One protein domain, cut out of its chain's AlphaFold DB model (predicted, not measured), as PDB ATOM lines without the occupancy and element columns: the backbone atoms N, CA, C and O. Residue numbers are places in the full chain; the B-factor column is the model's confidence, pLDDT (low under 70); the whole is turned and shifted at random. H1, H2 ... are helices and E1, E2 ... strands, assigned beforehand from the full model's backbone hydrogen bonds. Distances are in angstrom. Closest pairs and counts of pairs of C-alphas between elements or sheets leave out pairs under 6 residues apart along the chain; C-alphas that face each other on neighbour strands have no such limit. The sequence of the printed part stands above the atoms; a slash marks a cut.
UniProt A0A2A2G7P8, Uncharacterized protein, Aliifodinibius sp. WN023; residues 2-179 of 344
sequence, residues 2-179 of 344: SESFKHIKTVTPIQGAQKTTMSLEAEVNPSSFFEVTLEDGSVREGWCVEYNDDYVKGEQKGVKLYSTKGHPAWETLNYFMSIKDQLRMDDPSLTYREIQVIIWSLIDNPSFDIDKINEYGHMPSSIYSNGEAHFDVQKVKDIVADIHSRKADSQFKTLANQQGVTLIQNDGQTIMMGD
ATOM      1  N   SER A   2      11.094 -52.619 -64.455       38.75
ATOM      2  CA  SER A   2      10.818 -51.220 -64.085       38.75
ATOM      3  C   SER A   2       9.365 -50.713 -64.059       38.75
ATOM      4  O   SER A   2       9.019 -49.836 -64.853       38.75
ATOM      5  N   GLU A   3       8.551 -51.151 -63.096       35.59
ATOM      6  CA  GLU A   3       7.434 -50.298 -62.638       35.59
ATOM      7  C   GLU A   3       7.690 -49.641 -61.279       35.59
ATOM      8  O   GLU A   3       7.373 -48.461 -61.168       35.59
ATOM      9  N   SER A   4       8.423 -50.267 -60.344       45.19
ATOM     10  CA  SER A   4       8.750 -49.609 -59.059       45.19
ATOM     11  C   SER A   4       9.622 -48.348 -59.201       45.19
ATOM     12  O   SER A   4       9.566 -47.453 -58.376       45.19
ATOM     13  N   PHE A   5      10.368 -48.191 -60.304       46.44
ATOM     14  CA  PHE A   5      11.254 -47.032 -60.523       46.44
ATOM     15  C   PHE A   5      10.769 -46.012 -61.557       46.44
ATOM     16  O   PHE A   5      11.496 -45.067 -61.857       46.44
ATOM     17  N   LYS A   6       9.549 -46.125 -62.104       47.97
ATOM     18  CA  LYS A   6       9.011 -45.024 -62.937       47.97
ATOM     19  C   LYS A   6       8.772 -43.742 -62.124       47.97
ATOM     20  O   LYS A   6       8.558 -42.685 -62.714       47.97
ATOM     21  N   HIS A   7       8.822 -43.838 -60.796       51.66
ATOM     22  CA  HIS A   7       8.422 -42.782 -59.873       51.66
ATOM     23  C   HIS A   7       9.506 -42.360 -58.871       51.66
ATOM     24  O   HIS A   7       9.372 -41.307 -58.251       51.66
ATOM     25  N   ILE A   8      10.624 -43.074 -58.773       55.84
ATOM     26  CA  ILE A   8      11.682 -42.712 -57.826       55.84
ATOM     27  C   ILE A   8      12.548 -41.600 -58.425       55.84
ATOM     28  O   ILE A   8      12.941 -41.638 -59.594       55.84
ATOM     29  N   LYS A   9      12.788 -40.565 -57.615       64.88
ATOM     30  CA  LYS A   9      13.623 -39.398 -57.930       64.88
ATOM     31  C   LYS A   9      15.043 -39.823 -58.343       64.88
ATOM     32  O   LYS A   9      15.444 -40.962 -58.133       64.88
ATOM     33  N   THR A  10      15.821 -38.914 -58.938       76.94
ATOM     34  CA  THR A  10      17.196 -39.205 -59.388       76.94
ATOM     35  C   THR A  10      18.032 -39.811 -58.257       76.94
ATOM     36  O   THR A  10      18.042 -39.281 -57.151       76.94
ATOM     37  N   VAL A  11      18.691 -40.933 -58.546       80.75
ATOM     38  CA  VAL A  11      19.571 -41.680 -57.637       80.75
ATOM     39  C   VAL A  11      20.794 -42.188 -58.403       80.75
ATOM     40  O   VAL A  11      20.743 -42.342 -59.629       80.75
ATOM     41  N   THR A  12      21.888 -42.472 -57.699       83.31
ATOM     42  CA  THR A  12      23.126 -43.011 -58.291       83.31
ATOM     43  C   THR A  12      23.231 -44.511 -58.014       83.31
ATOM     44  O   THR A  12      23.194 -44.895 -56.853       83.31
ATOM     45  N   PRO A  13      23.383 -45.395 -59.016       80.44
ATOM     46  CA  PRO A  13      23.639 -46.812 -58.754       80.44
ATOM     47  C   PRO A  13      24.944 -47.009 -57.970       80.44
ATOM     48  O   PRO A  13      25.981 -46.488 -58.384       80.44
ATOM     49  N   ILE A  14      24.914 -47.804 -56.900       73.38
ATOM     50  CA  ILE A  14      26.124 -48.174 -56.153       73.38
ATOM     51  C   ILE A  14      26.861 -49.257 -56.957       73.38
ATOM     52  O   ILE A  14      26.316 -50.327 -57.247       73.38
ATOM     53  N   GLN A  15      28.084 -48.959 -57.407       66.12
ATOM     54  CA  GLN A  15      28.880 -49.914 -58.186       66.12
ATOM     55  C   GLN A  15      29.387 -51.053 -57.295       66.12
ATOM     56  O   GLN A  15      29.747 -50.830 -56.151       66.12
ATOM     57  N   GLY A  16      29.397 -52.287 -57.811       60.47
ATOM     58  CA  GLY A  16      29.796 -53.481 -57.047       60.47
ATOM     59  C   GLY A  16      28.655 -54.142 -56.263       60.47
ATOM     60  O   GLY A  16      28.595 -55.364 -56.211       60.47
ATOM     61  N   ALA A  17      27.667 -53.374 -55.799       56.62
ATOM     62  CA  ALA A  17      26.523 -53.863 -55.016       56.62
ATOM     63  C   ALA A  17      25.332 -54.383 -55.856       56.62
ATOM     64  O   ALA A  17      24.208 -54.521 -55.388       56.62
ATOM     65  N   GLN A  18      25.539 -54.654 -57.145       54.47
ATOM     66  CA  GLN A  18      24.460 -54.905 -58.116       54.47
ATOM     67  C   GLN A  18      23.880 -56.332 -58.053       54.47
ATOM     68  O   GLN A  18      23.086 -56.709 -58.919       54.47
ATOM     69  N   LYS A  19      24.344 -57.150 -57.098       57.09
ATOM     70  CA  LYS A  19      23.985 -58.567 -56.941       57.09
ATOM     71  C   LYS A  19      23.914 -59.028 -55.482       57.09
ATOM     72  O   LYS A  19      24.042 -60.223 -55.236       57.09
ATOM     73  N   THR A  20      23.725 -58.112 -54.541       66.69
ATOM     74  CA  THR A  20      23.669 -58.459 -53.118       66.69
ATOM     75  C   THR A  20      22.472 -59.371 -52.833       66.69
ATOM     76  O   THR A  20      21.439 -59.311 -53.516       66.69
ATOM     77  N   THR A  21      22.628 -60.252 -51.851       75.25
ATOM     78  CA  THR A  21      21.515 -60.978 -51.230       75.25
ATOM     79  C   THR A  21      21.111 -60.270 -49.943       75.25
ATOM     80  O   THR A  21      21.972 -59.837 -49.182       75.25
ATOM     81  N   MET A  22      19.810 -60.153 -49.694       81.62
ATOM     82  CA  MET A  22      19.296 -59.666 -48.415       81.62
ATOM     83  C   MET A  22      18.153 -60.544 -47.917       81.62
ATOM     84  O   MET A  22      17.472 -61.159 -48.727       81.62
ATOM     85  N   SER A  23      17.894 -60.559 -46.618       80.19
ATOM     86  CA  SER A  23      16.660 -61.071 -46.027       80.19
ATOM     87  C   SER A  23      15.918 -59.930 -45.351       80.19
ATOM     88  O   SER A  23      16.528 -59.154 -44.619       80.19
ATOM     89  N   LEU A  24      14.616 -59.817 -45.609       81.44
ATOM     90  CA  LEU A  24      13.774 -58.771 -45.034       81.44
ATOM     91  C   LEU A  24      12.824 -59.351 -43.993       81.44
ATOM     92  O   LEU A  24      11.988 -60.198 -44.315       81.44
ATOM     93  N   GLU A  25      12.888 -58.826 -42.778       81.44
ATOM     94  CA  GLU A  25      11.920 -59.096 -41.723       81.44
ATOM     95  C   GLU A  25      11.211 -57.792 -41.341       81.44
ATOM     96  O   GLU A  25      11.839 -56.750 -41.187       81.44
ATOM     97  N   ALA A  26       9.882 -57.814 -41.225       76.44
ATOM     98  CA  ALA A  26       9.089 -56.599 -41.012       76.44
ATOM     99  C   ALA A  26       8.387 -56.594 -39.664       76.44
ATOM    100  O   ALA A  26       7.811 -57.614 -39.274       76.44
ATOM    101  N   GLU A  27       8.376 -55.423 -39.022       66.94
ATOM    102  CA  GLU A  27       7.680 -55.161 -37.754       66.94
ATOM    103  C   GLU A  27       8.147 -56.057 -36.590       66.94
ATOM    104  O   GLU A  27       7.395 -56.316 -35.651       66.94
ATOM    105  N   VAL A  28       9.391 -56.549 -36.650       60.38
ATOM    106  CA  VAL A  28       9.960 -57.470 -35.646       60.38
ATOM    107  C   VAL A  28      10.855 -56.752 -34.629       60.38
ATOM    108  O   VAL A  28      11.059 -57.259 -33.528       60.38
ATOM    109  N   ASN A  29      11.349 -55.553 -34.964       62.44
ATOM    110  CA  ASN A  29      12.264 -54.762 -34.141       62.44
ATOM    111  C   ASN A  29      11.585 -53.448 -33.695       62.44
ATOM    112  O   ASN A  29      11.014 -52.751 -34.530       62.44
ATOM    113  N   PRO A  30      11.646 -53.055 -32.407       64.31
ATOM    114  CA  PRO A  30      11.101 -51.771 -31.949       64.31
ATOM    115  C   PRO A  30      11.869 -50.543 -32.473       64.31
ATOM    116  O   PRO A  30      11.447 -49.410 -32.213       64.31
ATOM    117  N   SER A  31      12.994 -50.743 -33.166       71.75
ATOM    118  CA  SER A  31      13.913 -49.677 -33.567       71.75
ATOM    119  C   SER A  31      13.703 -49.168 -34.994       71.75
ATOM    120  O   SER A  31      13.977 -47.997 -35.243       71.75
ATOM    121  N   SER A  32      13.149 -49.988 -35.889       82.81
ATOM    122  CA  SER A  32      12.972 -49.690 -37.317       82.81
ATOM    123  C   SER A  32      11.735 -50.385 -37.891       82.81
ATOM    124  O   SER A  32      11.144 -51.256 -37.256       82.81
ATOM    125  N   PHE A  33      11.319 -50.001 -39.100       85.69
ATOM    126  CA  PHE A  33      10.169 -50.632 -39.760       85.69
ATOM    127  C   PHE A  33      10.499 -52.043 -40.279       85.69
ATOM    128  O   PHE A  33       9.695 -52.973 -40.157       85.69
ATOM    129  N   PHE A  34      11.715 -52.203 -40.800       85.88
ATOM    130  CA  PHE A  34      12.287 -53.468 -41.234       85.88
ATOM    131  C   PHE A  34      13.600 -53.766 -40.513       85.88
ATOM    132  O   PHE A  34      14.340 -52.860 -40.129       85.88
ATOM    133  N   GLU A  35      13.904 -55.049 -40.403       82.62
ATOM    134  CA  GLU A  35      15.235 -55.577 -40.164       82.62
ATOM    135  C   GLU A  35      15.748 -56.155 -41.489       82.62
ATOM    136  O   GLU A  35      15.088 -56.996 -42.109       82.62
ATOM    137  N   VAL A  36      16.888 -55.651 -41.959       81.06
ATOM    138  CA  VAL A  36      17.517 -56.100 -43.206       81.06
ATOM    139  C   VAL A  36      18.769 -56.881 -42.845       81.06
ATOM    140  O   VAL A  36      19.729 -56.304 -42.342       81.06
ATOM    141  N   THR A  37      18.768 -58.185 -43.105       80.00
ATOM    142  CA  THR A  37      19.980 -59.007 -43.029       80.00
ATOM    143  C   THR A  37      20.654 -59.021 -44.390       80.00
ATOM    144  O   THR A  37      19.995 -59.281 -45.394       80.00
ATOM    145  N   LEU A  38      21.951 -58.757 -44.455       75.00
ATOM    146  CA  LEU A  38      22.714 -58.708 -45.702       75.00
ATOM    147  C   LEU A  38      23.528 -59.998 -45.886       75.00
ATOM    148  O   LEU A  38      23.585 -60.852 -45.005       75.00
ATOM    149  N   GLU A  39      24.109 -60.182 -47.071       73.81
ATOM    150  CA  GLU A  39      24.831 -61.410 -47.447       73.81
ATOM    151  C   GLU A  39      26.022 -61.730 -46.530       73.81
ATOM    152  O   GLU A  39      26.363 -62.897 -46.345       73.81
ATOM    153  N   ASP A  40      26.619 -60.707 -45.920       65.25
ATOM    154  CA  ASP A  40      27.687 -60.829 -44.924       65.25
ATOM    155  C   ASP A  40      27.176 -61.205 -43.518       65.25
ATOM    156  O   ASP A  40      27.964 -61.314 -42.583       65.25
ATOM    157  N   GLY A  41      25.864 -61.421 -43.365       68.69
ATOM    158  CA  GLY A  41      25.197 -61.734 -42.101       68.69
ATOM    159  C   GLY A  41      24.852 -60.506 -41.262       68.69
ATOM    160  O   GLY A  41      24.177 -60.640 -40.243       68.69
ATOM    161  N   SER A  42      25.266 -59.313 -41.687       65.44
ATOM    162  CA  SER A  42      25.031 -58.095 -40.930       65.44
ATOM    163  C   SER A  42      23.558 -57.699 -40.921       65.44
ATOM    164  O   SER A  42      22.848 -57.865 -41.915       65.44
ATOM    165  N   VAL A  43      23.092 -57.179 -39.787       74.62
ATOM    166  CA  VAL A  43      21.698 -56.781 -39.579       74.62
ATOM    167  C   VAL A  43      21.597 -55.256 -39.515       74.62
ATOM    168  O   VAL A  43      22.446 -54.604 -38.907       74.62
ATOM    169  N   ARG A  44      20.583 -54.673 -40.168       76.94
ATOM    170  CA  ARG A  44      20.407 -53.215 -40.306       76.94
ATOM    171  C   ARG A  44      18.986 -52.745 -40.056       76.94
ATOM    172  O   ARG A  44      18.020 -53.455 -40.355       76.94
ATOM    173  N   GLU A  45      18.872 -51.495 -39.605       82.62
ATOM    174  CA  GLU A  45      17.613 -50.755 -39.662       82.62
ATOM    175  C   GLU A  45      17.208 -50.525 -41.129       82.62
ATOM    176  O   GLU A  45      17.932 -49.906 -41.910       82.62
ATOM    177  N   GLY A  46      16.023 -51.004 -41.501       86.81
ATOM    178  CA  GLY A  46      15.400 -50.717 -42.787       86.81
ATOM    179  C   GLY A  46      14.129 -49.893 -42.629       86.81
ATOM    180  O   GLY A  46      13.351 -50.070 -41.686       86.81
ATOM    181  N   TRP A  47      13.893 -49.010 -43.592       88.62
ATOM    182  CA  TRP A  47      12.717 -48.147 -43.641       88.62
ATOM    183  C   TRP A  47      11.964 -48.323 -44.953       88.62
ATOM    184  O   TRP A  47      12.565 -48.491 -46.015       88.62
ATOM    185  N   CYS A  48      10.640 -48.263 -44.880       88.56
ATOM    186  CA  CYS A  48       9.778 -48.338 -46.049       88.56
ATOM    187  C   CYS A  48       9.766 -46.998 -46.794       88.56
ATOM    188  O   CYS A  48       9.498 -45.959 -46.189       88.56
ATOM    189  N   VAL A  49      10.025 -47.003 -48.103       86.44
ATOM    190  CA  VAL A  49       9.951 -45.790 -48.937       86.44
ATOM    191  C   VAL A  49       8.537 -45.562 -49.474       86.44
ATOM    192  O   VAL A  49       8.048 -44.434 -49.441       86.44
ATOM    193  N   GLU A  50       7.860 -46.618 -49.926       83.88
ATOM    194  CA  GLU A  50       6.522 -46.549 -50.524       83.88
ATOM    195  C   GLU A  50       5.449 -47.052 -49.543       83.88
ATOM    196  O   GLU A  50       5.330 -48.248 -49.293       83.88
ATOM    197  N   TYR A  51       4.629 -46.147 -48.996       82.88
ATOM    198  CA  TYR A  51       3.591 -46.499 -48.008       82.88
ATOM    199  C   TYR A  51       2.479 -47.413 -48.554       82.88
ATOM    200  O   TYR A  51       1.742 -48.017 -47.777       82.88
ATOM    201  N   ASN A  52       2.310 -47.455 -49.877       76.69
ATOM    202  CA  ASN A  52       1.202 -48.101 -50.578       76.69
ATOM    203  C   ASN A  52       1.591 -49.403 -51.291       76.69
ATOM    204  O   ASN A  52       0.723 -49.990 -51.938       76.69
ATOM    205  N   ASP A  53       2.855 -49.815 -51.206       76.88
ATOM    206  CA  ASP A  53       3.359 -51.007 -51.882       76.88
ATOM    207  C   ASP A  53       3.543 -52.154 -50.880       76.88
ATOM    208  O   ASP A  53       3.969 -51.962 -49.736       76.88
ATOM    209  N   ASP A  54       3.210 -53.365 -51.325       74.56
ATOM    210  CA  ASP A  54       3.472 -54.582 -50.566       74.56
ATOM    211  C   ASP A  54       4.982 -54.841 -50.492       74.56
ATOM    212  O   ASP A  54       5.725 -54.615 -51.448       74.56
ATOM    213  N   TYR A  55       5.436 -55.390 -49.368       76.88
ATOM    214  CA  TYR A  55       6.825 -55.802 -49.189       76.88
ATOM    215  C   TYR A  55       6.959 -57.326 -49.182       76.88
ATOM    216  O   TYR A  55       6.077 -58.059 -48.724       76.88
ATOM    217  N   VAL A  56       8.100 -57.819 -49.661       80.56
ATOM    218  CA  VAL A  56       8.406 -59.254 -49.709       80.56
ATOM    219  C   VAL A  56       9.316 -59.621 -48.538       80.56
ATOM    220  O   VAL A  56      10.438 -59.131 -48.449       80.56
ATOM    221  N   LYS A  57       8.834 -60.484 -47.632       83.25
ATOM    222  CA  LYS A  57       9.638 -61.029 -46.521       83.25
ATOM    223  C   LYS A  57      10.590 -62.133 -46.990       83.25
ATOM    224  O   LYS A  57      10.286 -62.853 -47.943       83.25
ATOM    225  N   GLY A  58      11.678 -62.324 -46.247       84.56
ATOM    226  CA  GLY A  58      12.659 -63.391 -46.458       84.56
ATOM    227  C   GLY A  58      13.752 -63.045 -47.471       84.56
ATOM    228  O   GLY A  58      13.931 -61.882 -47.838       84.56
ATOM    229  N   GLU A  59      14.501 -64.071 -47.890       85.50
ATOM    230  CA  GLU A  59      15.686 -63.945 -48.751       85.50
ATOM    231  C   GLU A  59      15.328 -63.477 -50.174       85.50
ATOM    232  O   GLU A  59      14.504 -64.073 -50.870       85.50
ATOM    233  N   GLN A  60      16.017 -62.438 -50.636       83.81
ATOM    234  CA  GLN A  60      15.889 -61.806 -51.942       83.81
ATOM    235  C   GLN A  60      17.276 -61.657 -52.569       83.81
ATOM    236  O   GLN A  60      18.206 -61.144 -51.947       83.81
ATOM    237  N   LYS A  61      17.424 -62.114 -53.817       83.69
ATOM    238  CA  LYS A  61      18.712 -62.171 -54.530       83.69
ATOM    239  C   LYS A  61      18.750 -61.187 -55.678       83.69
ATOM    240  O   LYS A  61      17.755 -60.999 -56.372       83.69
ATOM    241  N   GLY A  62      19.933 -60.642 -55.950       78.38
ATOM    242  CA  GLY A  62      20.117 -59.758 -57.098       78.38
ATOM    243  C   GLY A  62      19.459 -58.394 -56.909       78.38
ATOM    244  O   GLY A  62      19.067 -57.771 -57.900       78.38
ATOM    245  N   VAL A  63      19.322 -57.951 -55.655       79.75
ATOM    246  CA  VAL A  63      18.789 -56.625 -55.345       79.75
ATOM    247  C   VAL A  63      19.746 -55.553 -55.857       79.75
ATOM    248  O   VAL A  63      20.952 -55.781 -55.993       79.75
ATOM    249  N   LYS A  64      19.206 -54.381 -56.192       79.06
ATOM    250  CA  LYS A  64      20.008 -53.268 -56.711       79.06
ATOM    251  C   LYS A  64      20.070 -52.159 -55.691       79.06
ATOM    252  O   LYS A  64      19.037 -51.701 -55.219       79.06
ATOM    253  N   LEU A  65      21.281 -51.705 -55.410       81.06
ATOM    254  CA  LEU A  65      21.518 -50.638 -54.458       81.06
ATOM    255  C   LEU A  65      21.743 -49.312 -55.185       81.06
ATOM    256  O   LEU A  65      22.448 -49.235 -56.198       81.06
ATOM    257  N   TYR A  66      21.136 -48.266 -54.645       83.12
ATOM    258  CA  TYR A  66      21.202 -46.905 -55.142       83.12
ATOM    259  C   TYR A  66      21.494 -45.943 -53.994       83.12
ATOM    260  O   TYR A  66      21.089 -46.176 -52.866       83.12
ATOM    261  N   SER A  67      22.169 -44.849 -54.305       84.00
ATOM    262  CA  SER A  67      22.514 -43.764 -53.398       84.00
ATOM    263  C   SER A  67      21.645 -42.541 -53.672       84.00
ATOM    264  O   SER A  67      21.437 -42.162 -54.835       84.00
ATOM    265  N   THR A  68      21.186 -41.892 -52.605       87.19
ATOM    266  CA  THR A  68      20.528 -40.577 -52.660       87.19
ATOM    267  C   THR A  68      21.494 -39.407 -52.452       87.19
ATOM    268  O   THR A  68      21.074 -38.248 -52.544       87.19
ATOM    269  N   LYS A  69      22.775 -39.663 -52.166       84.94
ATOM    270  CA  LYS A  69      23.762 -38.620 -51.869       84.94
ATOM    271  C   LYS A  69      23.947 -37.665 -53.041       84.94
ATOM    272  O   LYS A  69      24.037 -38.070 -54.201       84.94
ATOM    273  N   GLY A  70      24.011 -36.374 -52.721       83.38
ATOM    274  CA  GLY A  70      24.220 -35.303 -53.697       83.38
ATOM    275  C   GLY A  70      23.049 -35.064 -54.658       83.38
ATOM    276  O   GLY A  70      23.199 -34.296 -55.609       83.38
ATOM    277  N   HIS A  71      21.890 -35.695 -54.440       86.44
ATOM    278  CA  HIS A  71      20.699 -35.485 -55.261       86.44
ATOM    279  C   HIS A  71      19.732 -34.501 -54.577       86.44
ATOM    280  O   HIS A  71      19.146 -34.849 -53.549       86.44
ATOM    281  N   PRO A  72      19.456 -33.317 -55.168       86.06
ATOM    282  CA  PRO A  72      18.617 -32.275 -54.554       86.06
ATOM    283  C   PRO A  72      17.219 -32.742 -54.142       86.06
ATOM    284  O   PRO A  72      16.625 -32.259 -53.182       86.06
ATOM    285  N   ALA A  73      16.681 -33.716 -54.874       85.81
ATOM    286  CA  ALA A  73      15.359 -34.266 -54.623       85.81
ATOM    287  C   ALA A  73      15.268 -35.046 -53.294       85.81
ATOM    288  O   ALA A  73      14.154 -35.301 -52.831       85.81
ATOM    289  N   TRP A  74      16.410 -35.395 -52.696       88.06
ATOM    290  CA  TRP A  74      16.532 -36.168 -51.463       88.06
ATOM    291  C   TRP A  74      17.127 -35.378 -50.295       88.06
ATOM    292  O   TRP A  74      17.137 -35.895 -49.187       88.06
ATOM    293  N   GLU A  75      17.549 -34.122 -50.484       89.19
ATOM    294  CA  GLU A  75      18.225 -33.313 -49.448       89.19
ATOM    295  C   GLU A  75      17.481 -33.287 -48.107       89.19
ATOM    296  O   GLU A  75      18.090 -33.357 -47.045       89.19
ATOM    297  N   THR A  76      16.149 -33.201 -48.150       91.62
ATOM    298  CA  THR A  76      15.335 -33.124 -46.928       91.62
ATOM    299  C   THR A  76      15.308 -34.458 -46.182       91.62
ATOM    300  O   THR A  76      15.395 -34.474 -44.957       91.62
ATOM    301  N   LEU A  77      15.238 -35.567 -46.922       91.06
ATOM    302  CA  LEU A  77      15.298 -36.910 -46.357       91.06
ATOM    303  C   LEU A  77      16.709 -37.228 -45.853       91.06
ATOM    304  O   LEU A  77      16.851 -37.683 -44.728       91.06
ATOM    305  N   ASN A  78      17.744 -36.931 -46.642       88.50
ATOM    306  CA  ASN A  78      19.138 -37.144 -46.253       88.50
ATOM    307  C   ASN A  78      19.469 -36.371 -44.972       88.50
ATOM    308  O   ASN A  78      20.043 -36.933 -44.045       88.50
ATOM    309  N   TYR A  79      19.040 -35.106 -44.883       88.19
ATOM    310  CA  TYR A  79      19.179 -34.330 -43.654       88.19
ATOM    311  C   TYR A  79      18.428 -34.972 -42.488       88.19
ATOM    312  O   TYR A  79      19.001 -35.132 -41.417       88.19
ATOM    313  N   PHE A  80      17.165 -35.362 -42.671       92.06
ATOM    314  CA  PHE A  80      16.413 -36.017 -41.602       92.06
ATOM    315  C   PHE A  80      17.118 -37.268 -41.081       92.06
ATOM    316  O   PHE A  80      17.266 -37.422 -39.872       92.06
ATOM    317  N   MET A  81      17.586 -38.127 -41.984       86.88
ATOM    318  CA  MET A  81      18.268 -39.363 -41.618       86.88
ATOM    319  C   MET A  81      19.566 -39.077 -40.858       86.88
ATOM    320  O   MET A  81      19.767 -39.690 -39.818       86.88
ATOM    321  N   SER A  82      20.317 -38.038 -41.253       79.31
ATOM    322  CA  SER A  82      21.528 -37.588 -40.538       79.31
ATOM    323  C   SER A  82      21.304 -37.146 -39.090       79.31
ATOM    324  O   SER A  82      22.238 -37.123 -38.299       79.31
ATOM    325  N   ILE A  83      20.077 -36.750 -38.734       82.00
ATOM    326  CA  ILE A  83      19.731 -36.303 -37.378       82.00
ATOM    327  C   ILE A  83      18.736 -37.237 -36.683       82.00
ATOM    328  O   ILE A  83      18.324 -36.950 -35.558       82.00
ATOM    329  N   LYS A  84      18.320 -38.335 -37.329       87.75
ATOM    330  CA  LYS A  84      17.286 -39.263 -36.834       87.75
ATOM    331  C   LYS A  84      17.625 -39.740 -35.432       87.75
ATOM    332  O   LYS A  84      16.782 -39.686 -34.536       87.75
ATOM    333  N   ASP A  85      18.858 -40.189 -35.242       78.12
ATOM    334  CA  ASP A  85      19.278 -40.749 -33.965       78.12
ATOM    335  C   ASP A  85      19.376 -39.663 -32.898       78.12
ATOM    336  O   ASP A  85      18.919 -39.888 -31.780       78.12
ATOM    337  N   GLN A  86      19.803 -38.445 -33.249       75.19
ATOM    338  CA  GLN A  86      19.744 -37.297 -32.342       75.19
ATOM    339  C   GLN A  86      18.311 -36.950 -31.922       75.19
ATOM    340  O   GLN A  86      18.053 -36.762 -30.735       75.19
ATOM    341  N   LEU A  87      17.349 -36.975 -32.843       85.25
ATOM    342  CA  LEU A  87      15.938 -36.757 -32.511       85.25
ATOM    343  C   LEU A  87      15.394 -37.835 -31.557       85.25
ATOM    344  O   LEU A  87      14.694 -37.509 -30.600       85.25
ATOM    345  N   ARG A  88      15.751 -39.111 -31.758       82.06
ATOM    346  CA  ARG A  88      15.397 -40.214 -30.833       82.06
ATOM    347  C   ARG A  88      16.119 -40.117 -29.491       82.06
ATOM    348  O   ARG A  88      15.634 -40.614 -28.468       82.06
ATOM    349  N   MET A  89      17.321 -39.547 -29.492       67.81
ATOM    350  CA  MET A  89      18.076 -39.282 -28.273       67.81
ATOM    351  C   MET A  89      17.391 -38.207 -27.437       67.81
ATOM    352  O   MET A  89      17.221 -38.420 -26.234       67.81
ATOM    353  N   ASP A  90      16.969 -37.114 -28.069       78.69
ATOM    354  CA  ASP A  90      16.338 -35.970 -27.407       78.69
ATOM    355  C   ASP A  90      14.896 -36.260 -26.976       78.69
ATOM    356  O   ASP A  90      14.459 -35.802 -25.917       78.69
ATOM    357  N   ASP A  91      14.172 -37.073 -27.747       84.44
ATOM    358  CA  ASP A  91      12.838 -37.555 -27.407       84.44
ATOM    359  C   ASP A  91      12.772 -39.093 -27.444       84.44
ATOM    360  O   ASP A  91      12.462 -39.690 -28.477       84.44
ATOM    361  N   PRO A  92      12.970 -39.772 -26.296       78.44
ATOM    362  CA  PRO A  92      12.838 -41.225 -26.206       78.44
ATOM    363  C   PRO A  92      11.437 -41.767 -26.524       78.44
ATOM    364  O   PRO A  92      11.289 -42.979 -26.674       78.44
ATOM    365  N   SER A  93      10.409 -40.911 -26.591       86.12
ATOM    366  CA  SER A  93       9.061 -41.300 -27.026       86.12
ATOM    367  C   SER A  93       8.872 -41.224 -28.547       86.12
ATOM    368  O   SER A  93       7.782 -41.514 -29.036       86.12
ATOM    369  N   LEU A  94       9.907 -40.842 -29.302       89.31
ATOM    370  CA  LEU A  94       9.959 -40.954 -30.756       89.31
ATOM    371  C   LEU A  94      10.272 -42.407 -31.145       89.31
ATOM    372  O   LEU A  94      11.412 -42.871 -31.045       89.31
ATOM    373  N   THR A  95       9.247 -43.149 -31.558       89.50
ATOM    374  CA  THR A  95       9.374 -44.561 -31.928       89.50
ATOM    375  C   THR A  95       9.648 -44.718 -33.423       89.50
ATOM    376  O   THR A  95       9.607 -43.756 -34.194       89.50
ATOM    377  N   TYR A  96       9.886 -45.955 -33.868       88.94
ATOM    378  CA  TYR A  96      10.020 -46.255 -35.296       88.94
ATOM    379  C   TYR A  96       8.785 -45.830 -36.113       88.94
ATOM    380  O   TYR A  96       8.910 -45.551 -37.303       88.94
ATOM    381  N   ARG A  97       7.595 -45.749 -35.495       93.19
ATOM    382  CA  ARG A  97       6.358 -45.358 -36.187       93.19
ATOM    383  C   ARG A  97       6.386 -43.894 -36.593       93.19
ATOM    384  O   ARG A  97       6.109 -43.588 -37.747       93.19
ATOM    385  N   GLU A  98       6.765 -43.003 -35.678       96.06
ATOM    386  CA  GLU A  98       6.924 -41.586 -36.001       96.06
ATOM    387  C   GLU A  98       7.980 -41.395 -37.090       96.06
ATOM    388  O   GLU A  98       7.728 -40.685 -38.058       96.06
ATOM    389  N   ILE A  99       9.121 -42.081 -36.985       94.06
ATOM    390  CA  ILE A  99      10.202 -42.001 -37.980       94.06
ATOM    391  C   ILE A  99       9.716 -42.464 -39.353       94.06
ATOM    392  O   ILE A  99       9.930 -41.767 -40.342       94.06
ATOM    393  N   GLN A 100       9.006 -43.592 -39.420       93.12
ATOM    394  CA  GLN A 100       8.466 -44.114 -40.671       93.12
ATOM    395  C   GLN A 100       7.505 -43.123 -41.345       93.12
ATOM    396  O   GLN A 100       7.570 -42.915 -42.558       93.12
ATOM    397  N   VAL A 101       6.631 -42.478 -40.570       95.19
ATOM    398  CA  VAL A 101       5.676 -41.502 -41.112       95.19
ATOM    399  C   VAL A 101       6.370 -40.188 -41.491       95.19
ATOM    400  O   VAL A 101       5.993 -39.575 -42.492       95.19
ATOM    401  N   ILE A 102       7.414 -39.767 -40.764       96.25
ATOM    402  CA  ILE A 102       8.265 -38.633 -41.162       96.25
ATOM    403  C   ILE A 102       8.920 -38.926 -42.516       96.25
ATOM    404  O   ILE A 102       8.842 -38.087 -43.408       96.25
ATOM    405  N   ILE A 103       9.490 -40.120 -42.710       94.06
ATOM    406  CA  ILE A 103      10.113 -40.530 -43.981       94.06
ATOM    407  C   ILE A 103       9.121 -40.389 -45.134       94.06
ATOM    408  O   ILE A 103       9.424 -39.698 -46.105       94.06
ATOM    409  N   TRP A 104       7.917 -40.954 -45.010       93.25
ATOM    410  CA  TRP A 104       6.886 -40.807 -46.043       93.25
ATOM    411  C   TRP A 104       6.506 -39.342 -46.281       93.25
ATOM    412  O   TRP A 104       6.380 -38.923 -47.427       93.25
ATOM    413  N   SER A 105       6.390 -38.540 -45.221       94.56
ATOM    414  CA  SER A 105       6.032 -37.115 -45.313       94.56
ATOM    415  C   SER A 105       7.115 -36.249 -45.975       94.56
ATOM    416  O   SER A 105       6.811 -35.171 -46.480       94.56
ATOM    417  N   LEU A 106       8.378 -36.692 -45.973       92.44
ATOM    418  CA  LEU A 106       9.506 -35.986 -46.596       92.44
ATOM    419  C   LEU A 106       9.786 -36.440 -48.037       92.44
ATOM    420  O   LEU A 106      10.587 -35.814 -48.741       92.44
ATOM    421  N   ILE A 107       9.142 -37.519 -48.488       87.38
ATOM    422  CA  ILE A 107       9.286 -38.067 -49.834       87.38
ATOM    423  C   ILE A 107       8.130 -37.567 -50.704       87.38
ATOM    424  O   ILE A 107       6.974 -37.918 -50.519       87.38
ATOM    425  N   ASP A 108       8.450 -36.754 -51.712       77.50
ATOM    426  CA  ASP A 108       7.415 -36.196 -52.600       77.50
ATOM    427  C   ASP A 108       6.808 -37.214 -53.588       77.50
ATOM    428  O   ASP A 108       5.866 -36.870 -54.304       77.50
ATOM    429  N   ASN A 109       7.359 -38.431 -53.708       73.06
ATOM    430  CA  ASN A 109       6.819 -39.446 -54.614       73.06
ATOM    431  C   ASN A 109       7.049 -40.890 -54.108       73.06
ATOM    432  O   ASN A 109       8.198 -41.337 -54.141       73.06
ATOM    433  N   PRO A 110       5.989 -41.615 -53.698       75.94
ATOM    434  CA  PRO A 110       4.602 -41.142 -53.626       75.94
ATOM    435  C   PRO A 110       4.441 -40.070 -52.539       75.94
ATOM    436  O   PRO A 110       4.980 -40.206 -51.448       75.94
ATOM    437  N   SER A 111       3.705 -38.992 -52.831       84.44
ATOM    438  CA  SER A 111       3.460 -37.943 -51.837       84.44
ATOM    439  C   SER A 111       2.560 -38.471 -50.722       84.44
ATOM    440  O   SER A 111       1.456 -38.950 -51.003       84.44
ATOM    441  N   PHE A 112       2.981 -38.308 -49.475       90.62
ATOM    442  CA  PHE A 112       2.190 -38.671 -48.308       90.62
ATOM    443  C   PHE A 112       1.693 -37.419 -47.573       90.62
ATOM    444  O   PHE A 112       2.464 -36.517 -47.254       90.62
ATOM    445  N   ASP A 113       0.391 -37.369 -47.307       92.19
ATOM    446  CA  ASP A 113      -0.281 -36.320 -46.550       92.19
ATOM    447  C   ASP A 113      -0.859 -36.943 -45.280       92.19
ATOM    448  O   ASP A 113      -1.860 -37.662 -45.309       92.19
ATOM    449  N   ILE A 114      -0.206 -36.665 -44.154       93.69
ATOM    450  CA  ILE A 114      -0.583 -37.183 -42.839       93.69
ATOM    451  C   ILE A 114      -2.033 -36.850 -42.462       93.69
ATOM    452  O   ILE A 114      -2.683 -37.639 -41.779       93.69
ATOM    453  N   ASP A 115      -2.572 -35.721 -42.934       94.31
ATOM    454  CA  ASP A 115      -3.953 -35.314 -42.653       94.31
ATOM    455  C   ASP A 115      -4.986 -36.147 -43.417       94.31
ATOM    456  O   ASP A 115      -6.168 -36.136 -43.071       94.31
ATOM    457  N   LYS A 116      -4.539 -36.906 -44.419       93.88
ATOM    458  CA  LYS A 116      -5.354 -37.823 -45.220       93.88
ATOM    459  C   LYS A 116      -5.050 -39.284 -44.912       93.88
ATOM    460  O   LYS A 116      -5.394 -40.155 -45.709       93.88
ATOM    461  N   ILE A 117      -4.424 -39.584 -43.767       92.00
ATOM    462  CA  ILE A 117      -4.011 -40.957 -43.446       92.00
ATOM    463  C   ILE A 117      -5.181 -41.962 -43.485       92.00
ATOM    464  O   ILE A 117      -5.018 -43.111 -43.885       92.00
ATOM    465  N   ASN A 118      -6.382 -41.498 -43.138       90.94
ATOM    466  CA  ASN A 118      -7.634 -42.252 -43.166       90.94
ATOM    467  C   ASN A 118      -8.206 -42.499 -44.575       90.94
ATOM    468  O   ASN A 118      -9.123 -43.309 -44.712       90.94
ATOM    469  N   GLU A 119      -7.717 -41.797 -45.598       91.25
ATOM    470  CA  GLU A 119      -8.150 -41.931 -46.994       91.25
ATOM    471  C   GLU A 119      -7.322 -42.970 -47.765       91.25
ATOM    472  O   GLU A 119      -7.752 -43.442 -48.821       91.25
ATOM    473  N   TYR A 120      -6.147 -43.356 -47.258       87.12
ATOM    474  CA  TYR A 120      -5.301 -44.341 -47.925       87.12
ATOM    475  C   TYR A 120      -5.854 -45.761 -47.770       87.12
ATOM    476  O   TYR A 120      -6.144 -46.231 -46.673       87.12
ATOM    477  N   GLY A 121      -5.988 -46.460 -48.902       76.31
ATOM    478  CA  GLY A 121      -6.647 -47.768 -48.966       76.31
ATOM    479  C   GLY A 121      -5.867 -48.920 -48.326       76.31
ATOM    480  O   GLY A 121      -6.477 -49.916 -47.939       76.31
ATOM    481  N   HIS A 122      -4.546 -48.795 -48.200       80.44
ATOM    482  CA  HIS A 122      -3.705 -49.766 -47.511       80.44
ATOM    483  C   HIS A 122      -2.674 -49.025 -46.660       80.44
ATOM    484  O   HIS A 122      -1.888 -48.243 -47.186       80.44
ATOM    485  N   MET A 123      -2.729 -49.245 -45.347       88.00
ATOM    486  CA  MET A 123      -1.740 -48.774 -44.384       88.00
ATOM    487  C   MET A 123      -1.309 -49.954 -43.517       88.00
ATOM    488  O   MET A 123      -2.169 -50.764 -43.147       88.00
ATOM    489  N   PRO A 124      -0.021 -50.051 -43.150       87.12
ATOM    490  CA  PRO A 124       0.425 -51.039 -42.180       87.12
ATOM    491  C   PRO A 124      -0.366 -50.893 -40.879       87.12
ATOM    492  O   PRO A 124      -0.484 -49.794 -40.330       87.12
ATOM    493  N   SER A 125      -0.906 -52.001 -40.368       88.25
ATOM    494  CA  SER A 125      -1.762 -51.991 -39.172       88.25
ATOM    495  C   SER A 125      -1.029 -51.499 -37.924       88.25
ATOM    496  O   SER A 125      -1.668 -50.977 -37.008       88.25
ATOM    497  N   SER A 126       0.300 -51.636 -37.922       87.00
ATOM    498  CA  SER A 126       1.224 -51.114 -36.921       87.00
ATOM    499  C   SER A 126       1.322 -49.583 -36.907       87.00
ATOM    500  O   SER A 126       1.722 -49.031 -35.883       87.00
ATOM    501  N   ILE A 127       0.947 -48.908 -38.000       91.75
ATOM    502  CA  ILE A 127       0.947 -47.446 -38.154       91.75
ATOM    503  C   ILE A 127      -0.467 -46.883 -38.012       91.75
ATOM    504  O   ILE A 127      -0.679 -45.923 -37.271       91.75
ATOM    505  N   TYR A 128      -1.440 -47.480 -38.699       92.69
ATOM    506  CA  TYR A 128      -2.826 -47.026 -38.686       92.69
ATOM    507  C   TYR A 128      -3.777 -48.212 -38.809       92.69
ATOM    508  O   TYR A 128      -3.703 -49.002 -39.751       92.69
ATOM    509  N   SER A 129      -4.700 -48.347 -37.861       92.69
ATOM    510  CA  SER A 129      -5.753 -49.359 -37.932       92.69
ATOM    511  C   SER A 129      -6.975 -48.937 -37.125       92.69
ATOM    512  O   SER A 129      -6.881 -48.157 -36.185       92.69
ATOM    513  N   ASN A 130      -8.153 -49.432 -37.517       90.75
ATOM    514  CA  ASN A 130      -9.429 -49.156 -36.841       90.75
ATOM    515  C   ASN A 130      -9.795 -47.663 -36.696       90.75
ATOM    516  O   ASN A 130     -10.560 -47.307 -35.807       90.75
ATOM    517  N   GLY A 131      -9.295 -46.798 -37.583       90.62
ATOM    518  CA  GLY A 131      -9.566 -45.358 -37.521       90.62
ATOM    519  C   GLY A 131      -8.607 -44.567 -36.629       90.62
ATOM    520  O   GLY A 131      -8.808 -43.368 -36.454       90.62
ATOM    521  N   GLU A 132      -7.585 -45.216 -36.068       94.19
ATOM    522  CA  GLU A 132      -6.648 -44.618 -35.120       94.19
ATOM    523  C   GLU A 132      -5.202 -44.724 -35.625       94.19
ATOM    524  O   GLU A 132      -4.779 -45.749 -36.169       94.19
ATOM    525  N   ALA A 133      -4.445 -43.642 -35.431       96.19
ATOM    526  CA  ALA A 133      -3.003 -43.614 -35.630       96.19
ATOM    527  C   ALA A 133      -2.299 -44.173 -34.387       96.19
ATOM    528  O   ALA A 133      -2.600 -43.771 -33.264       96.19
ATOM    529  N   HIS A 134      -1.324 -45.058 -34.591       94.69
ATOM    530  CA  HIS A 134      -0.519 -45.668 -33.520       94.69
ATOM    531  C   HIS A 134       0.763 -44.882 -33.219       94.69
ATOM    532  O   HIS A 134       1.727 -45.433 -32.693       94.69
ATOM    533  N   PHE A 135       0.783 -43.602 -33.582       94.81
ATOM    534  CA  PHE A 135       1.910 -42.683 -33.450       94.81
ATOM    535  C   PHE A 135       1.408 -41.271 -33.118       94.81
ATOM    536  O   PHE A 135       0.231 -40.951 -33.326       94.81
ATOM    537  N   ASP A 136       2.290 -40.409 -32.620       97.06
ATOM    538  CA  ASP A 136       1.954 -39.014 -32.318       97.06
ATOM    539  C   ASP A 136       1.930 -38.148 -33.593       97.06
ATOM    540  O   ASP A 136       2.963 -37.731 -34.125       97.06
ATOM    541  N   VAL A 137       0.718 -37.861 -34.082       96.75
ATOM    542  CA  VAL A 137       0.480 -37.069 -35.300       96.75
ATOM    543  C   VAL A 137       1.067 -35.660 -35.206       96.75
ATOM    544  O   VAL A 137       1.638 -35.174 -36.185       96.75
ATOM    545  N   GLN A 138       0.929 -34.983 -34.062       97.25
ATOM    546  CA  GLN A 138       1.391 -33.598 -33.934       97.25
ATOM    547  C   GLN A 138       2.916 -33.548 -33.907       97.25
ATOM    548  O   GLN A 138       3.511 -32.726 -34.599       97.25
ATOM    549  N   LYS A 139       3.544 -34.485 -33.196       97.19
ATOM    550  CA  LYS A 139       5.001 -34.610 -33.156       97.19
ATOM    551  C   LYS A 139       5.605 -34.805 -34.545       97.19
ATOM    552  O   LYS A 139       6.570 -34.129 -34.894       97.19
ATOM    553  N   VAL A 140       5.020 -35.688 -35.358       97.75
ATOM    554  CA  VAL A 140       5.468 -35.899 -36.744       97.75
ATOM    555  C   VAL A 140       5.383 -34.601 -37.548       97.75
ATOM    556  O   VAL A 140       6.350 -34.228 -38.215       97.75
ATOM    557  N   LYS A 141       4.260 -33.877 -37.456       97.50
ATOM    558  CA  LYS A 141       4.084 -32.591 -38.151       97.50
ATOM    559  C   LYS A 141       5.110 -31.551 -37.720       97.50
ATOM    560  O   LYS A 141       5.658 -30.862 -38.579       97.50
ATOM    561  N   ASP A 142       5.370 -31.446 -36.422       97.06
ATOM    562  CA  ASP A 142       6.312 -30.474 -35.868       97.06
ATOM    563  C   ASP A 142       7.737 -30.745 -36.369       97.06
ATOM    564  O   ASP A 142       8.415 -29.820 -36.819       97.06
ATOM    565  N   ILE A 143       8.165 -32.013 -36.387       96.81
ATOM    566  CA  ILE A 143       9.486 -32.411 -36.900       96.81
ATOM    567  C   ILE A 143       9.604 -32.130 -38.405       96.81
ATOM    568  O   ILE A 143      10.582 -31.525 -38.847       96.81
ATOM    569  N   VAL A 144       8.602 -32.510 -39.205       96.50
ATOM    570  CA  VAL A 144       8.592 -32.251 -40.657       96.50
ATOM    571  C   VAL A 144       8.655 -30.747 -40.951       96.50
ATOM    572  O   VAL A 144       9.416 -30.307 -41.821       96.50
ATOM    573  N   ALA A 145       7.896 -29.938 -40.207       96.12
ATOM    574  CA  ALA A 145       7.907 -28.486 -40.342       96.12
ATOM    575  C   ALA A 145       9.267 -27.877 -39.964       96.12
ATOM    576  O   ALA A 145       9.776 -27.025 -40.701       96.12
ATOM    577  N   ASP A 146       9.877 -28.332 -38.865       94.88
ATOM    578  CA  ASP A 146      11.206 -27.890 -38.434       94.88
ATOM    579  C   ASP A 146      12.261 -28.182 -39.511       94.88
ATOM    580  O   ASP A 146      12.973 -27.276 -39.948       94.88
ATOM    581  N   ILE A 147      12.283 -29.407 -40.041       94.06
ATOM    582  CA  ILE A 147      13.204 -29.820 -41.107       94.06
ATOM    583  C   ILE A 147      13.052 -28.935 -42.352       94.06
ATOM    584  O   ILE A 147      14.043 -28.462 -42.914       94.06
ATOM    585  N   HIS A 148      11.821 -28.661 -42.788       93.62
ATOM    586  CA  HIS A 148      11.591 -27.763 -43.921       93.62
ATOM    587  C   HIS A 148      12.050 -26.328 -43.647       93.62
ATOM    588  O   HIS A 148      12.572 -25.678 -44.559       93.62
ATOM    589  N   SER A 149      11.903 -25.841 -42.414       93.56
ATOM    590  CA  SER A 149      12.346 -24.498 -42.025       93.56
ATOM    591  C   SER A 149      13.872 -24.334 -42.081       93.56
ATOM    592  O   SER A 149      14.370 -23.245 -42.376       93.56
ATOM    593  N   ARG A 150      14.624 -25.430 -41.897       91.19
ATOM    594  CA  ARG A 150      16.096 -25.453 -41.880       91.19
ATOM    595  C   ARG A 150      16.753 -25.492 -43.254       91.19
ATOM    596  O   ARG A 150      17.965 -25.336 -43.329       91.19
ATOM    597  N   LYS A 151      16.006 -25.609 -44.357       87.31
ATOM    598  CA  LYS A 151      16.569 -25.703 -45.726       87.31
ATOM    599  C   LYS A 151      17.555 -24.584 -46.098       87.31
ATOM    600  O   LYS A 151      18.416 -24.760 -46.961       87.31
ATOM    601  N   ALA A 152      17.416 -23.407 -45.487       84.62
ATOM    602  CA  ALA A 152      18.313 -22.279 -45.725       84.62
ATOM    603  C   ALA A 152      19.617 -22.333 -44.901       84.62
ATOM    604  O   ALA A 152      20.568 -21.636 -45.266       84.62
ATOM    605  N   ASP A 153      19.666 -23.140 -43.838       88.00
ATOM    606  CA  ASP A 153      20.797 -23.272 -42.920       88.00
ATOM    607  C   ASP A 153      22.027 -23.862 -43.633       88.00
ATOM    608  O   ASP A 153      21.935 -24.784 -44.447       88.00
ATOM    609  N   SER A 154      23.205 -23.322 -43.329       80.31
ATOM    610  CA  SER A 154      24.481 -23.870 -43.785       80.31
ATOM    611  C   SER A 154      24.711 -25.304 -43.312       80.31
ATOM    612  O   SER A 154      25.169 -26.119 -44.107       80.31
ATOM    613  N   GLN A 155      24.369 -25.628 -42.062       75.25
ATOM    614  CA  GLN A 155      24.533 -26.976 -41.518       75.25
ATOM    615  C   GLN A 155      23.617 -27.964 -42.242       75.25
ATOM    616  O   GLN A 155      24.067 -29.047 -42.611       75.25
ATOM    617  N   PHE A 156      22.369 -27.561 -42.524       87.44
ATOM    618  CA  PHE A 156      21.452 -28.351 -43.345       87.44
ATOM    619  C   PHE A 156      22.081 -28.670 -44.699       87.44
ATOM    620  O   PHE A 156      22.160 -29.831 -45.083       87.44
ATOM    621  N   LYS A 157      22.577 -27.653 -45.412       83.44
ATOM    622  CA  LYS A 157      23.165 -27.836 -46.748       83.44
ATOM    623  C   LYS A 157      24.391 -28.737 -46.732       83.44
ATOM    624  O   LYS A 157      24.573 -29.494 -47.681       83.44
ATOM    625  N   THR A 158      25.225 -28.642 -45.702       76.19
ATOM    626  CA  THR A 158      26.393 -29.511 -45.544       76.19
ATOM    627  C   THR A 158      25.951 -30.961 -45.364       76.19
ATOM    628  O   THR A 158      26.285 -31.797 -46.201       76.19
ATOM    629  N   LEU A 159      25.124 -31.248 -44.354       74.75
ATOM    630  CA  LEU A 159      24.694 -32.615 -44.038       74.75
ATOM    631  C   LEU A 159      23.861 -33.239 -45.167       74.75
ATOM    632  O   LEU A 159      24.144 -34.355 -45.591       74.75
ATOM    633  N   ALA A 160      22.910 -32.493 -45.736       80.38
ATOM    634  CA  ALA A 160      22.043 -32.963 -46.819       80.38
ATOM    635  C   ALA A 160      22.802 -33.364 -48.099       80.38
ATOM    636  O   ALA A 160      22.335 -34.227 -48.846       80.38
ATOM    637  N   ASN A 161      23.948 -32.723 -48.369       75.81
ATOM    638  CA  ASN A 161      24.776 -33.001 -49.544       75.81
ATOM    639  C   ASN A 161      25.878 -34.032 -49.275       75.81
ATOM    640  O   ASN A 161      26.262 -34.763 -50.189       75.81
ATOM    641  N   GLN A 162      26.423 -34.062 -48.058       69.44
ATOM    642  CA  GLN A 162      27.520 -34.961 -47.692       69.44
ATOM    643  C   GLN A 162      27.039 -36.352 -47.288       69.44
ATOM    644  O   GLN A 162      27.787 -37.319 -47.462       69.44
ATOM    645  N   GLN A 163      25.806 -36.456 -46.796       72.50
ATOM    646  CA  GLN A 163      25.190 -37.711 -46.396       72.50
ATOM    647  C   GLN A 163      24.121 -38.155 -47.397       72.50
ATOM    648  O   GLN A 163      23.542 -37.357 -48.141       72.50
ATOM    649  N   GLY A 164      23.888 -39.458 -47.427       77.69
ATOM    650  CA  GLY A 164      22.891 -40.108 -48.259       77.69
ATOM    651  C   GLY A 164      22.440 -41.399 -47.605       77.69
ATOM    652  O   GLY A 164      23.046 -41.878 -46.649       77.69
ATOM    653  N   VAL A 165      21.356 -41.941 -48.128       84.12
ATOM    654  CA  VAL A 165      20.842 -43.247 -47.738       84.12
ATOM    655  C   VAL A 165      21.011 -44.220 -48.892       84.12
ATOM    656  O   VAL A 165      20.940 -43.847 -50.069       84.12
ATOM    657  N   THR A 166      21.174 -45.492 -48.548       83.12
ATOM    658  CA  THR A 166      21.082 -46.577 -49.517       83.12
ATOM    659  C   THR A 166      19.623 -46.917 -49.741       83.12
ATOM    660  O   THR A 166      18.925 -47.320 -48.816       83.12
ATOM    661  N   LEU A 167      19.180 -46.834 -50.987       85.81
ATOM    662  CA  LEU A 167      17.935 -47.428 -51.439       85.81
ATOM    663  C   LEU A 167      18.217 -48.807 -52.033       85.81
ATOM    664  O   LEU A 167      18.957 -48.932 -53.010       85.81
ATOM    665  N   ILE A 168      17.602 -49.841 -51.476       81.69
ATOM    666  CA  ILE A 168      17.605 -51.189 -52.023       81.69
ATOM    667  C   ILE A 168      16.330 -51.379 -52.837       81.69
ATOM    668  O   ILE A 168      15.236 -51.462 -52.285       81.69
ATOM    669  N   GLN A 169      16.477 -51.479 -54.157       79.62
ATOM    670  CA  GLN A 169      15.416 -51.946 -55.039       79.62
ATOM    671  C   GLN A 169      15.348 -53.465 -54.994       79.62
ATOM    672  O   GLN A 169      16.311 -54.153 -55.360       79.62
ATOM    673  N   ASN A 170      14.172 -53.971 -54.653       73.00
ATOM    674  CA  ASN A 170      13.879 -55.391 -54.645       73.00
ATOM    675  C   ASN A 170      12.619 -55.711 -55.474       73.00
ATOM    676  O   ASN A 170      12.119 -54.857 -56.223       73.00
ATOM    677  N   ASP A 171      12.145 -56.954 -55.393       67.25
ATOM    678  CA  ASP A 171      10.909 -57.369 -56.052       67.25
ATOM    679  C   ASP A 171       9.699 -56.740 -55.343       67.25
ATOM    680  O   ASP A 171       9.102 -57.331 -54.452       67.25
ATOM    681  N   GLY A 172       9.321 -55.536 -55.778       62.62
ATOM    682  CA  GLY A 172       8.068 -54.887 -55.384       62.62
ATOM    683  C   GLY A 172       8.200 -53.673 -54.468       62.62
ATOM    684  O   GLY A 172       7.210 -52.972 -54.334       62.62
ATOM    685  N   GLN A 173       9.384 -53.375 -53.916       72.38
ATOM    686  CA  GLN A 173       9.568 -52.230 -53.017       72.38
ATOM    687  C   GLN A 173      10.977 -51.617 -53.084       72.38
ATOM    688  O   GLN A 173      11.950 -52.225 -53.553       72.38
ATOM    689  N   THR A 174      11.083 -50.398 -52.570       81.12
ATOM    690  CA  THR A 174      12.327 -49.724 -52.218       81.12
ATOM    691  C   THR A 174      12.498 -49.655 -50.694       81.12
ATOM    692  O   THR A 174      11.684 -49.063 -49.986       81.12
ATOM    693  N   ILE A 175      13.578 -50.245 -50.174       81.25
ATOM    694  CA  ILE A 175      13.950 -50.158 -48.751       81.25
ATOM    695  C   ILE A 175      15.053 -49.124 -48.591       81.25
ATOM    696  O   ILE A 175      15.999 -49.113 -49.371       81.25
ATOM    697  N   MET A 176      14.966 -48.287 -47.567       83.56
ATOM    698  CA  MET A 176      15.999 -47.317 -47.230       83.56
ATOM    699  C   MET A 176      16.824 -47.787 -46.025       83.56
ATOM    700  O   MET A 176      16.251 -48.146 -44.999       83.56
ATOM    701  N   MET A 177      18.151 -47.730 -46.137       80.50
ATOM    702  CA  MET A 177      19.119 -47.921 -45.045       80.50
ATOM    703  C   MET A 177      19.973 -46.656 -44.893       80.50
ATOM    704  O   MET A 177      20.317 -46.025 -45.895       80.50
ATOM    705  N   GLY A 178      20.289 -46.274 -43.656       75.12
ATOM    706  CA  GLY A 178      21.059 -45.068 -43.336       75.12
ATOM    707  C   GLY A 178      22.497 -45.340 -42.900       75.12
ATOM    708  O   GLY A 178      23.043 -46.424 -43.114       75.12
ATOM    709  N   ASP A 179      23.084 -44.318 -42.287       76.31
ATOM    710  CA  ASP A 179      24.186 -44.454 -41.343       76.31
ATOM    711  C   ASP A 179      23.804 -45.383 -40.184       76.31
ATOM    712  O   ASP A 179      22.628 -45.662 -39.938       76.31
TER     713      ASP A 179
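This is residues 2 to 179 of the 344 residues of an uncharacterized protein of Aliifodinibius sp. WN023 (UniProt A0A2A2G7P8). A small closed barrel of six strands makes one lobe, and five helices gather over one side of it, with H2 packed outside E3. H4 crosses H1 and H2 on their side away from the barrel, with H3 near one end of H4 and H5 near the other. The 178 printed residues have E1 to E4, then H1 to H5, then E5 and E6; round the barrel run E1, E2, E3, E6, E5 and E4, all antiparallel. The class is mixed, helices and strands; the whole is compact, with a radius of gyration of the C-alphas of 15.6 A and spans of 43 by 40 by 31 A.

E1, residues 20 to 26, and E2, residues 34 to 38, form a hairpin, with N 23 and O 37 at 2.7 A, within hydrogen-bond range. E2 and E3, residues 43 to 48, form another, with N 34 and O 46 at 2.8 A; E1, E2 and E3 are a meander, each strand the antiparallel neighbour of the one before. E4, residues 58 to 67, bends by 79 degrees at residue 61 and makes this a Greek key, the fourth strand pairing with the first: N 60 and O 22 are 2.7 A apart. H1, residues 72 to 90, is the hub. It forms a helical hairpin with H2, residues 96 to 106, at a shallow tilt of 24 degrees, closest at C-alphas 77 and 106, 5.9 A. H2 is on the barrel, outside it and over E3; C-alphas 47 and 100 are closest, 6.6 A. H3, residues 114 to 119, is close to but not clearly touching H2, with C-alphas 105 and 114 closest at 7.1 A. H4, residues 137 to 152, touches H2 at a steep tilt of 46 degrees, closest at C-alphas 102 and 140, 5.9 A. H5, residues 154 to 162, touches H1, closest at C-alphas 79 and 160, 4.5 A. E5, residues 166 to 169, pairs with E4, N 66 and O 167 at 2.8 A, and forms a hairpin with E6, residues 174 to 177, N 168 and O 175 at 2.7 A. E6 pairs with E3, N 47 and O 176 at 2.9 A. Every O i to N i+4 pair is within hydrogen-bond range in H2 and H5, against 11 of 15 in H1, 10 of 12 in H4 and 0 of 2 in H3, where 2 of 3 O i to N i+3 pairs are.

E1 begins at C-alpha 20, (23.669, -58.459, -53.118), and E6 ends at C-alpha 177, (19.119, -47.921, -45.045). H1 is 27.5 A long, H4 25.4 A and E4 23.0 A.

The farthest C-alphas, of Gly 16 and Gly 131, are 44.7 A apart. The printed part has no cut, and the link from H3 to H4 is long. Mean pLDDT of the printed part is 81.6; residues under 70 include 2 to 9 and 15 to 20.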